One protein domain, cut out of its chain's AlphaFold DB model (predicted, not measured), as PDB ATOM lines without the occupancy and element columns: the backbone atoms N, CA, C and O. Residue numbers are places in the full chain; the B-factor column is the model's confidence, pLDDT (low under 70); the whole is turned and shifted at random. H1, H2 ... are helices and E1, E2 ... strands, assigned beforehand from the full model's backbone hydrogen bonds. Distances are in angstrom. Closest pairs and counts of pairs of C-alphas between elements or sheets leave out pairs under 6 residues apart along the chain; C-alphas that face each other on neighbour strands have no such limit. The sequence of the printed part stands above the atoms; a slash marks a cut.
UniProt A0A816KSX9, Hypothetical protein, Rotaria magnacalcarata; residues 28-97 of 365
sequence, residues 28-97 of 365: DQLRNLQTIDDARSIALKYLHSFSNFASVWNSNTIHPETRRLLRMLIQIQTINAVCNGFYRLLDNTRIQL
ATOM      1  N   ASP A  28     244.674 232.804 227.361       91.50
ATOM      2  CA  ASP A  28     244.537 233.194 225.955       91.50
ATOM      3  C   ASP A  28     244.089 232.024 225.075       91.50
ATOM      4  O   ASP A  28     243.338 232.222 224.122       91.50
ATOM      5  N   GLN A  29     244.436 230.788 225.444       91.88
ATOM      6  CA  GLN A  29     243.922 229.596 224.764       91.88
ATOM      7  C   GLN A  29     242.396 229.463 224.887       91.88
ATOM      8  O   GLN A  29     241.759 229.010 223.941       91.88
ATOM      9  N   LEU A  30     241.793 229.885 226.007       93.12
ATOM     10  CA  LEU A  30     240.329 229.912 226.154       93.12
ATOM     11  C   LEU A  30     239.686 231.035 225.338       93.12
ATOM     12  O   LEU A  30     238.629 230.834 224.745       93.12
ATOM     13  N   ARG A  31     240.304 232.222 225.326       92.56
ATOM     14  CA  ARG A  31     239.784 233.386 224.589       92.56
ATOM     15  C   ARG A  31     239.787 233.158 223.082       92.56
ATOM     16  O   ARG A  31     238.880 233.624 222.401       92.56
ATOM     17  N   ASN A  32     240.779 232.419 222.593       91.38
ATOM     18  CA  ASN A  32     241.005 232.184 221.172       91.38
ATOM     19  C   ASN A  32     240.353 230.893 220.648       91.38
ATOM     20  O   ASN A  32     240.688 230.461 219.550       91.38
ATOM     21  N   LEU A  33     239.436 230.271 221.401       93.12
ATOM     22  CA  LEU A  33     238.648 229.138 220.908       93.12
ATOM     23  C   LEU A  33     237.818 229.550 219.682       93.12
ATOM     24  O   LEU A  33     236.972 230.442 219.790       93.12
ATOM     25  N   GLN A  34     238.025 228.872 218.550       93.69
ATOM     26  CA  GLN A  34     237.282 229.106 217.304       93.69
ATOM     27  C   GLN A  34     236.472 227.884 216.869       93.69
ATOM     28  O   GLN A  34     235.429 228.024 216.231       93.69
ATOM     29  N   THR A  35     236.930 226.684 217.223       92.25
ATOM     30  CA  THR A  35     236.329 225.421 216.795       92.25
ATOM     31  C   THR A  35     236.115 224.453 217.957       92.25
ATOM     32  O   THR A  35     236.682 224.583 219.047       92.25
ATOM     33  N   ILE A  36     235.302 223.423 217.713       86.75
ATOM     34  CA  ILE A  36     235.142 222.304 218.649       86.75
ATOM     35  C   ILE A  36     236.456 221.535 218.855       86.75
ATOM     36  O   ILE A  36     236.694 221.022 219.948       86.75
ATOM     37  N   ASP A  37     237.316 221.463 217.837       86.06
ATOM     38  CA  ASP A  37     238.590 220.757 217.939       86.06
ATOM     39  C   ASP A  37     239.584 221.506 218.831       86.06
ATOM     40  O   ASP A  37     240.312 220.860 219.587       86.06
ATOM     41  N   ASP A  38     239.530 222.841 218.867       90.44
ATOM     42  CA  ASP A  38     240.286 223.636 219.844       90.44
ATOM     43  C   ASP A  38     239.840 223.299 221.275       90.44
ATOM     44  O   ASP A  38     240.662 222.986 222.143       90.44
ATOM     45  N   ALA A  39     238.523 223.287 221.512       90.00
ATOM     46  CA  ALA A  39     237.940 222.957 222.811       90.00
ATOM     47  C   ALA A  39     238.311 221.532 223.250       90.00
ATOM     48  O   ALA A  39     238.701 221.313 224.398       90.00
ATOM     49  N   ARG A  40     238.246 220.568 222.324       88.06
ATOM     50  CA  ARG A  40     238.650 219.173 222.535       88.06
ATOM     51  C   ARG A  40     240.139 219.050 222.848       88.06
ATOM     52  O   ARG A  40     240.501 218.344 223.788       88.06
ATOM     53  N   SER A  41     240.989 219.729 222.083       87.38
ATOM     54  CA  SER A  41     242.441 219.726 222.272       87.38
ATOM     55  C   SER A  41     242.808 220.215 223.671       87.38
ATOM     56  O   SER A  41     243.559 219.551 224.386       87.38
ATOM     57  N   ILE A  42     242.197 221.321 224.110       91.19
ATOM     58  CA  ILE A  42     242.402 221.852 225.458       91.19
ATOM     59  C   ILE A  42     241.886 220.877 226.520       91.19
ATOM     60  O   ILE A  42     242.637 220.522 227.429       91.19
ATOM     61  N   ALA A  43     240.634 220.422 226.390       91.00
ATOM     62  CA  ALA A  43     239.970 219.552 227.360       91.00
ATOM     63  C   ALA A  43     240.761 218.274 227.669       91.00
ATOM     64  O   ALA A  43     240.760 217.810 228.807       91.00
ATOM     65  N   LEU A  44     241.414 217.702 226.654       87.44
ATOM     66  CA  LEU A  44     242.132 216.433 226.762       87.44
ATOM     67  C   LEU A  44     243.623 216.608 227.082       87.44
ATOM     68  O   LEU A  44     244.261 215.662 227.542       87.44
ATOM     69  N   LYS A  45     244.210 217.783 226.822       89.00
ATOM     70  CA  LYS A  45     245.635 218.033 227.080       89.00
ATOM     71  C   LYS A  45     245.891 218.567 228.487       89.00
ATOM     72  O   LYS A  45     246.836 218.113 229.133       89.00
ATOM     73  N   TYR A  46     245.074 219.510 228.947       93.88
ATOM     74  CA  TYR A  46     245.361 220.283 230.152       93.88
ATOM     75  C   TYR A  46     244.435 219.946 231.319       93.88
ATOM     76  O   TYR A  46     243.274 219.571 231.140       93.88
ATOM     77  N   LEU A  47     244.954 220.134 232.531       95.06
ATOM     78  CA  LEU A  47     244.157 220.153 233.752       95.06
ATOM     79  C   LEU A  47     243.143 221.303 233.710       95.06
ATOM     80  O   LEU A  47     243.406 222.372 233.156       95.06
ATOM     81  N   HIS A  48     241.970 221.090 234.310       96.06
ATOM     82  CA  HIS A  48     240.921 222.108 234.323       96.06
ATOM     83  C   HIS A  48     241.300 223.294 235.216       96.06
ATOM     84  O   HIS A  48     241.317 223.180 236.441       96.06
ATOM     85  N   SER A  49     241.551 224.451 234.601       95.06
ATOM     86  CA  SER A  49     241.771 225.710 235.314       95.06
ATOM     87  C   SER A  49     240.464 226.479 235.476       95.06
ATOM     88  O   SER A  49     240.068 227.266 234.612       95.06
ATOM     89  N   PHE A  50     239.780 226.247 236.597       95.44
ATOM     90  CA  PHE A  50     238.502 226.897 236.901       95.44
ATOM     91  C   PHE A  50     238.629 228.419 237.055       95.44
ATOM     92  O   PHE A  50     237.714 229.145 236.674       95.44
ATOM     93  N   SER A  51     239.768 228.919 237.547       95.06
ATOM     94  CA  SER A  51     240.038 230.356 237.676       95.06
ATOM     95  C   SER A  51     240.216 231.025 236.312       95.06
ATOM     96  O   SER A  51     239.577 232.045 236.043       95.06
ATOM     97  N   ASN A  52     241.005 230.422 235.412       95.19
ATOM     98  CA  ASN A  52     241.150 230.915 234.037       95.19
ATOM     99  C   ASN A  52     239.812 230.847 233.299       95.19
ATOM    100  O   ASN A  52     239.443 231.802 232.614       95.19
ATOM    101  N   PHE A  53     239.055 229.758 233.479       95.88
ATOM    102  CA  PHE A  53     237.707 229.641 232.933       95.88
ATOM    103  C   PHE A  53     236.815 230.778 233.422       95.88
ATOM    104  O   PHE A  53     236.253 231.494 232.597       95.88
ATOM    105  N   ALA A  54     236.691 230.971 234.739       95.94
ATOM    106  CA  ALA A  54     235.825 231.989 235.327       95.94
ATOM    107  C   ALA A  54     236.207 233.400 234.855       95.94
ATOM    108  O   ALA A  54     235.328 234.209 234.567       95.94
ATOM    109  N   SER A  55     237.506 233.678 234.708       95.06
ATOM    110  CA  SER A  55     238.006 234.956 234.192       95.06
ATOM    111  C   SER A  55     237.529 235.242 232.763       95.06
ATOM    112  O   SER A  55     237.089 236.353 232.469       95.06
ATOM    113  N   VAL A  56     237.560 234.245 231.871       95.12
ATOM    114  CA  VAL A  56     237.064 234.405 230.493       95.12
ATOM    115  C   VAL A  56     235.537 234.421 230.461       95.12
ATOM    116  O   VAL A  56     234.943 235.277 229.809       95.12
ATOM    117  N   TRP A  57     234.899 233.521 231.205       95.06
ATOM    118  CA  TRP A  57     233.449 233.339 231.245       95.06
ATOM    119  C   TRP A  57     232.686 234.578 231.729       95.06
ATOM    120  O   TRP A  57     231.670 234.962 231.140       95.06
ATOM    121  N   ASN A  58     233.187 235.197 232.799       93.75
ATOM    122  CA  ASN A  58     232.586 236.373 233.425       93.75
ATOM    123  C   ASN A  58     233.029 237.686 232.756       93.75
ATOM    124  O   ASN A  58     232.627 238.759 233.195       93.75
ATOM    125  N   SER A  59     233.838 237.623 231.692       92.62
ATOM    126  CA  SER A  59     234.184 238.807 230.910       92.62
ATOM    127  C   SER A  59     232.952 239.378 230.203       92.62
ATOM    128  O   SER A  59     232.182 238.649 229.571       92.62
ATOM    129  N   ASN A  60     232.824 240.705 230.217       87.12
ATOM    130  CA  ASN A  60     231.776 241.424 229.486       87.12
ATOM    131  C   ASN A  60     231.967 241.386 227.960       87.12
ATOM    132  O   ASN A  60     231.042 241.708 227.222       87.12
ATOM    133  N   THR A  61     233.150 240.997 227.474       88.75
ATOM    134  CA  THR A  61     233.515 241.033 226.045       88.75
ATOM    135  C   THR A  61     233.559 239.660 225.378       88.75
ATOM    136  O   THR A  61     233.917 239.555 224.207       88.75
ATOM    137  N   ILE A  62     233.225 238.588 226.102       91.62
ATOM    138  CA  ILE A  62     233.293 237.236 225.547       91.62
ATOM    139  C   ILE A  62     232.267 237.036 224.422       91.62
ATOM    140  O   ILE A  62     231.070 237.293 224.581       91.62
ATOM    141  N   HIS A  63     232.740 236.519 223.289       92.56
ATOM    142  CA  HIS A  63     231.895 236.226 222.140       92.56
ATOM    143  C   HIS A  63     230.930 235.057 222.444       92.56
ATOM    144  O   HIS A  63     231.340 234.080 223.084       92.56
ATOM    145  N   PRO A  64     229.661 235.092 221.981       92.06
ATOM    146  CA  PRO A  64     228.695 234.012 222.223       92.06
ATOM    147  C   PRO A  64     229.187 232.633 221.772       92.06
ATOM    148  O   PRO A  64     228.980 231.640 222.470       92.06
ATOM    149  N   GLU A  65     229.897 232.575 220.645       94.19
ATOM    150  CA  GLU A  65     230.484 231.327 220.148       94.19
ATOM    151  C   GLU A  65     231.584 230.798 221.077       94.19
ATOM    152  O   GLU A  65     231.592 229.618 221.418       94.19
ATOM    153  N   THR A  66     232.444 231.672 221.607       94.88
ATOM    154  CA  THR A  66     233.436 231.287 222.620       94.88
ATOM    155  C   THR A  66     232.751 230.753 223.881       94.88
ATOM    156  O   THR A  66     233.168 229.719 224.398       94.88
ATOM    157  N   ARG A  67     231.646 231.364 224.351       94.81
ATOM    158  CA  ARG A  67     230.840 230.809 225.466       94.81
ATOM    159  C   ARG A  67     230.343 229.393 225.154       94.81
ATOM    160  O   ARG A  67     230.414 228.512 226.011       94.81
ATOM    161  N   ARG A  68     229.846 229.165 223.936       95.94
ATOM    162  CA  ARG A  68     229.379 227.848 223.484       95.94
ATOM    163  C   ARG A  68     230.513 226.818 223.515       95.94
ATOM    164  O   ARG A  68     230.348 225.754 224.109       95.94
ATOM    165  N   LEU A  69     231.680 227.160 222.969       96.69
ATOM    166  CA  LEU A  69     232.864 226.293 222.942       96.69
ATOM    167  C   LEU A  69     233.428 226.010 224.343       96.69
ATOM    168  O   LEU A  69     233.803 224.875 224.629       96.69
ATOM    169  N   LEU A  70     233.408 226.989 225.253       97.12
ATOM    170  CA  LEU A  70     233.773 226.785 226.658       97.12
ATOM    171  C   LEU A  70     232.878 225.744 227.339       97.12
ATOM    172  O   LEU A  70     233.370 224.877 228.059       97.12
ATOM    173  N   ARG A  71     231.565 225.770 227.086       97.56
ATOM    174  CA  ARG A  71     230.651 224.740 227.606       97.56
ATOM    175  C   ARG A  71     230.944 223.358 227.022       97.56
ATOM    176  O   ARG A  71     230.858 222.374 227.753       97.56
ATOM    177  N   MET A  72     231.320 223.278 225.745       95.75
ATOM    178  CA  MET A  72     231.718 222.017 225.104       95.75
ATOM    179  C   MET A  72     233.040 221.473 225.664       95.75
ATOM    180  O   MET A  72     233.168 220.270 225.871       95.75
ATOM    181  N   LEU A  73     234.000 222.341 225.993       95.94
ATOM    182  CA  LEU A  73     235.221 221.954 226.705       95.94
ATOM    183  C   LEU A  73     234.875 221.273 228.039       95.94
ATOM    184  O   LEU A  73     235.349 220.168 228.306       95.94
ATOM    185  N   ILE A  74     234.001 221.889 228.846       97.81
ATOM    186  CA  ILE A  74     233.557 221.311 230.125       97.81
ATOM    187  C   ILE A  74     232.836 219.982 229.906       97.81
ATOM    188  O   ILE A  74     233.120 219.017 230.610       97.81
ATOM    189  N   GLN A  75     231.953 219.905 228.910       95.50
ATOM    190  CA  GLN A  75     231.268 218.670 228.528       95.50
ATOM    191  C   GLN A  75     232.267 217.538 228.236       95.50
ATOM    192  O   GLN A  75     232.124 216.447 228.786       95.50
ATOM    193  N   ILE A  76     233.306 217.794 227.434       93.88
ATOM    194  CA  ILE A  76     234.343 216.802 227.110       93.88
ATOM    195  C   ILE A  76     235.096 216.366 228.369       93.88
ATOM    196  O   ILE A  76     235.268 215.169 228.593       93.88
ATOM    197  N   GLN A  77     235.504 217.305 229.224       95.19
ATOM    198  CA  GLN A  77     236.203 216.968 230.466       95.19
ATOM    199  C   GLN A  77     235.325 216.193 231.458       95.19
ATOM    200  O   GLN A  77     235.830 215.342 232.183       95.19
ATOM    201  N   THR A  78     234.024 216.485 231.522       96.00
ATOM    202  CA  THR A  78     233.056 215.762 232.365       96.00
ATOM    203  C   THR A  78     232.885 214.326 231.894       96.00
ATOM    204  O   THR A  78     232.991 213.413 232.709       96.00
ATOM    205  N   ILE A  79     232.719 214.112 230.585       92.00
ATOM    206  CA  ILE A  79     232.705 212.765 230.000       92.00
ATOM    207  C   ILE A  79     234.028 212.055 230.312       92.00
ATOM    208  O   ILE A  79     234.015 210.929 230.792       92.00
ATOM    209  N   ASN A  80     235.165 212.731 230.118       90.25
ATOM    210  CA  ASN A  80     236.484 212.156 230.376       90.25
ATOM    211  C   ASN A  80     236.669 211.736 231.842       90.25
ATOM    212  O   ASN A  80     237.147 210.636 232.100       90.25
ATOM    213  N   ALA A  81     236.242 212.569 232.797       93.44
ATOM    214  CA  ALA A  81     236.308 212.246 234.220       93.44
ATOM    215  C   ALA A  81     235.474 211.004 234.566       93.44
ATOM    216  O   ALA A  81     235.959 210.091 235.231       93.44
ATOM    217  N   VAL A  82     234.234 210.954 234.074       91.81
ATOM    218  CA  VAL A  82     233.312 209.845 234.328       91.81
ATOM    219  C   VAL A  82     233.811 208.543 233.696       91.81
ATOM    220  O   VAL A  82     233.847 207.526 234.382       91.81
ATOM    221  N   CYS A  83     234.271 208.573 232.439       84.94
ATOM    222  CA  CYS A  83     234.826 207.396 231.764       84.94
ATOM    223  C   CYS A  83     236.126 206.898 232.413       84.94
ATOM    224  O   CYS A  83     236.362 205.697 232.464       84.94
ATOM    225  N   ASN A  84     236.971 207.795 232.925       86.94
ATOM    226  CA  ASN A  84     238.180 207.398 233.650       86.94
ATOM    227  C   ASN A  84     237.875 206.890 235.068       86.94
ATOM    228  O   ASN A  84     238.725 206.260 235.697       86.94
ATOM    229  N   GLY A  85     236.696 207.211 235.605       90.75
ATOM    230  CA  GLY A  85     236.372 207.009 237.011       90.75
ATOM    231  C   GLY A  85     237.189 207.904 237.946       90.75
ATOM    232  O   GLY A  85     237.278 207.612 239.128       90.75
ATOM    233  N   PHE A  86     237.820 208.976 237.469       93.94
ATOM    234  CA  PHE A  86     238.543 209.939 238.306       93.94
ATOM    235  C   PHE A  86     238.768 211.254 237.552       93.94
ATOM    236  O   PHE A  86     238.713 211.300 236.324       93.94
ATOM    237  N   TYR A  87     239.101 212.315 238.281       95.69
ATOM    238  CA  TYR A  87     239.635 213.560 237.722       95.69
ATOM    239  C   TYR A  87     240.871 214.013 238.499       95.69
ATOM    240  O   TYR A  87     241.196 213.472 239.558       95.69
ATOM    241  N   ARG A  88     241.585 215.002 237.957       95.81
ATOM    242  CA  ARG A  88     242.717 215.646 238.626       95.81
ATOM    243  C   ARG A  88     242.433 217.112 238.899       95.81
ATOM    244  O   ARG A  88     241.846 217.802 238.065       95.81
ATOM    245  N   LEU A  89     242.876 217.568 240.063       96.62
ATOM    246  CA  LEU A  89     242.942 218.979 240.419       96.62
ATOM    247  C   LEU A  89     244.189 219.627 239.784       96.62
ATOM    248  O   LEU A  89     245.042 218.939 239.221       96.62
ATOM    249  N   LEU A  90     244.297 220.956 239.863       93.62
ATOM    250  CA  LEU A  90     245.404 221.722 239.262       93.62
ATOM    251  C   LEU A  90     246.785 221.377 239.838       93.62
ATOM    252  O   LEU A  90     247.787 221.491 239.139       93.62
ATOM    253  N   ASP A  91     246.833 220.921 241.085       94.44
ATOM    254  CA  ASP A  91     248.037 220.432 241.764       94.44
ATOM    255  C   ASP A  91     248.370 218.964 241.413       94.44
ATOM    256  O   ASP A  91     249.225 218.353 242.046       94.44
ATOM    257  N   ASN A  92     247.705 218.396 240.396       94.69
ATOM    258  CA  ASN A  92     247.761 216.991 239.983       94.69
ATOM    259  C   ASN A  92     247.169 215.973 240.973       94.69
ATOM    260  O   ASN A  92     247.179 214.769 240.660       94.69
ATOM    261  N   THR A  93     246.597 216.410 242.101       96.94
ATOM    262  CA  THR A  93     245.895 215.530 243.041       96.94
ATOM    263  C   THR A  93     244.784 214.786 242.308       96.94
ATOM    264  O   THR A  93     243.923 215.392 241.667       96.94
ATOM    265  N   ARG A  94     244.820 213.452 242.368       96.56
ATOM    266  CA  ARG A  94     243.819 212.579 241.746       96.56
ATOM    267  C   ARG A  94     242.673 212.344 242.720       96.56
ATOM    268  O   ARG A  94     242.895 211.801 243.798       96.56
ATOM    269  N   ILE A  95     241.460 212.661 242.288       97.88
ATOM    270  CA  ILE A  95     240.228 212.420 243.033       97.88
ATOM    271  C   ILE A  95     239.437 211.321 242.332       97.88
ATOM    272  O   ILE A  95     239.135 211.415 241.142       97.88
ATOM    273  N   GLN A  96     239.134 210.258 243.069       95.81
ATOM    274  CA  GLN A  96     238.423 209.099 242.546       95.81
ATOM    275  C   GLN A  96     236.918 209.395 242.431       95.81
ATOM    276  O   GLN A  96     236.310 209.955 243.340       95.81
ATOM    277  N   LEU A  97     236.312 208.991 241.315       94.25
ATOM    278  CA  LEU A  97     234.868 208.830 241.181       94.25
ATOM    279  C   LEU A  97     234.522 207.363 241.456       94.25
ATOM    280  O   LEU A  97     235.176 206.439 240.963       94.25
TER     281      LEU A  97
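AT A GLANCE: This is residues 28 to 97 of the 365 residues of the protein "Hypothetical protein" of Rotaria magnacalcarata (UniProt A0A816KSX9). One long helix, H4, makes the long axis of an elongated model; H2 packs on its middle at a slant, and the short H1 and H3 come together near its first end. Past the other end of H4, after Asn 84, the backbone folds back into E1 and E2, a small hairpin of two antiparallel strands. The printed part has 70 residues with four named helices and two named strands, which follow each other along the sequence as H1, H2, H3, H4, E1, E2, and its class is mostly helix. It is compact, with a radius of gyration of the C-alphas of 12.3 A, and spans 36 by 21 by 15 A.

HOW THE PARTS SIT: Look first at E1, residues 86 to 88, and E2, residues 94 to 96: this hairpin is antiparallel at 157 degrees, with N 87 and O 95 within hydrogen-bond range at 3.0 A. Go back to H4, residues 64 to 84, where the C-alphas of Ala 81 and Tyr 87 are its closest to E1, 5.0 A apart; H4 and E2 are apart. H2, residues 36 to 45, touches H4, closest at C-alphas 39 and 73, 4.9 A, at a steep tilt of 41 degrees, the same way. H3, residues 50 to 57, is close to H4 but not clearly touching, with C-alphas 57 and 67 closest at 6.8 A. H1, residues 28 to 31, touches H3, closest at C-alphas 31 and 56, 6.6 A. H1 only just touches H4, with 3 pairs of C-alphas within 8 A, closest at C-alphas 31 and 66, 7.0 A; H4 does so with residues 66 to 70 alone. In H2, H3 and H4 every O i to N i+4 pair is within hydrogen-bond range; H1 is too short for one.

IN THESE COORDINATES: Find C-alpha 64 at (228.695, 234.012, 222.223); from there H4 runs 30.5 A to C-alpha 84 at (238.180, 207.398, 233.650). H2 is 14.1 A long and H3 10.0 A. E2 ends at C-alpha 96, (238.423, 209.099, 242.546).

THE WHOLE: The C-alphas of Thr 61 and Gln 96, the two farthest apart, are 36.3 A apart. The printed part has no cut, no link is long, and no printed residue is under 70 in pLDDT.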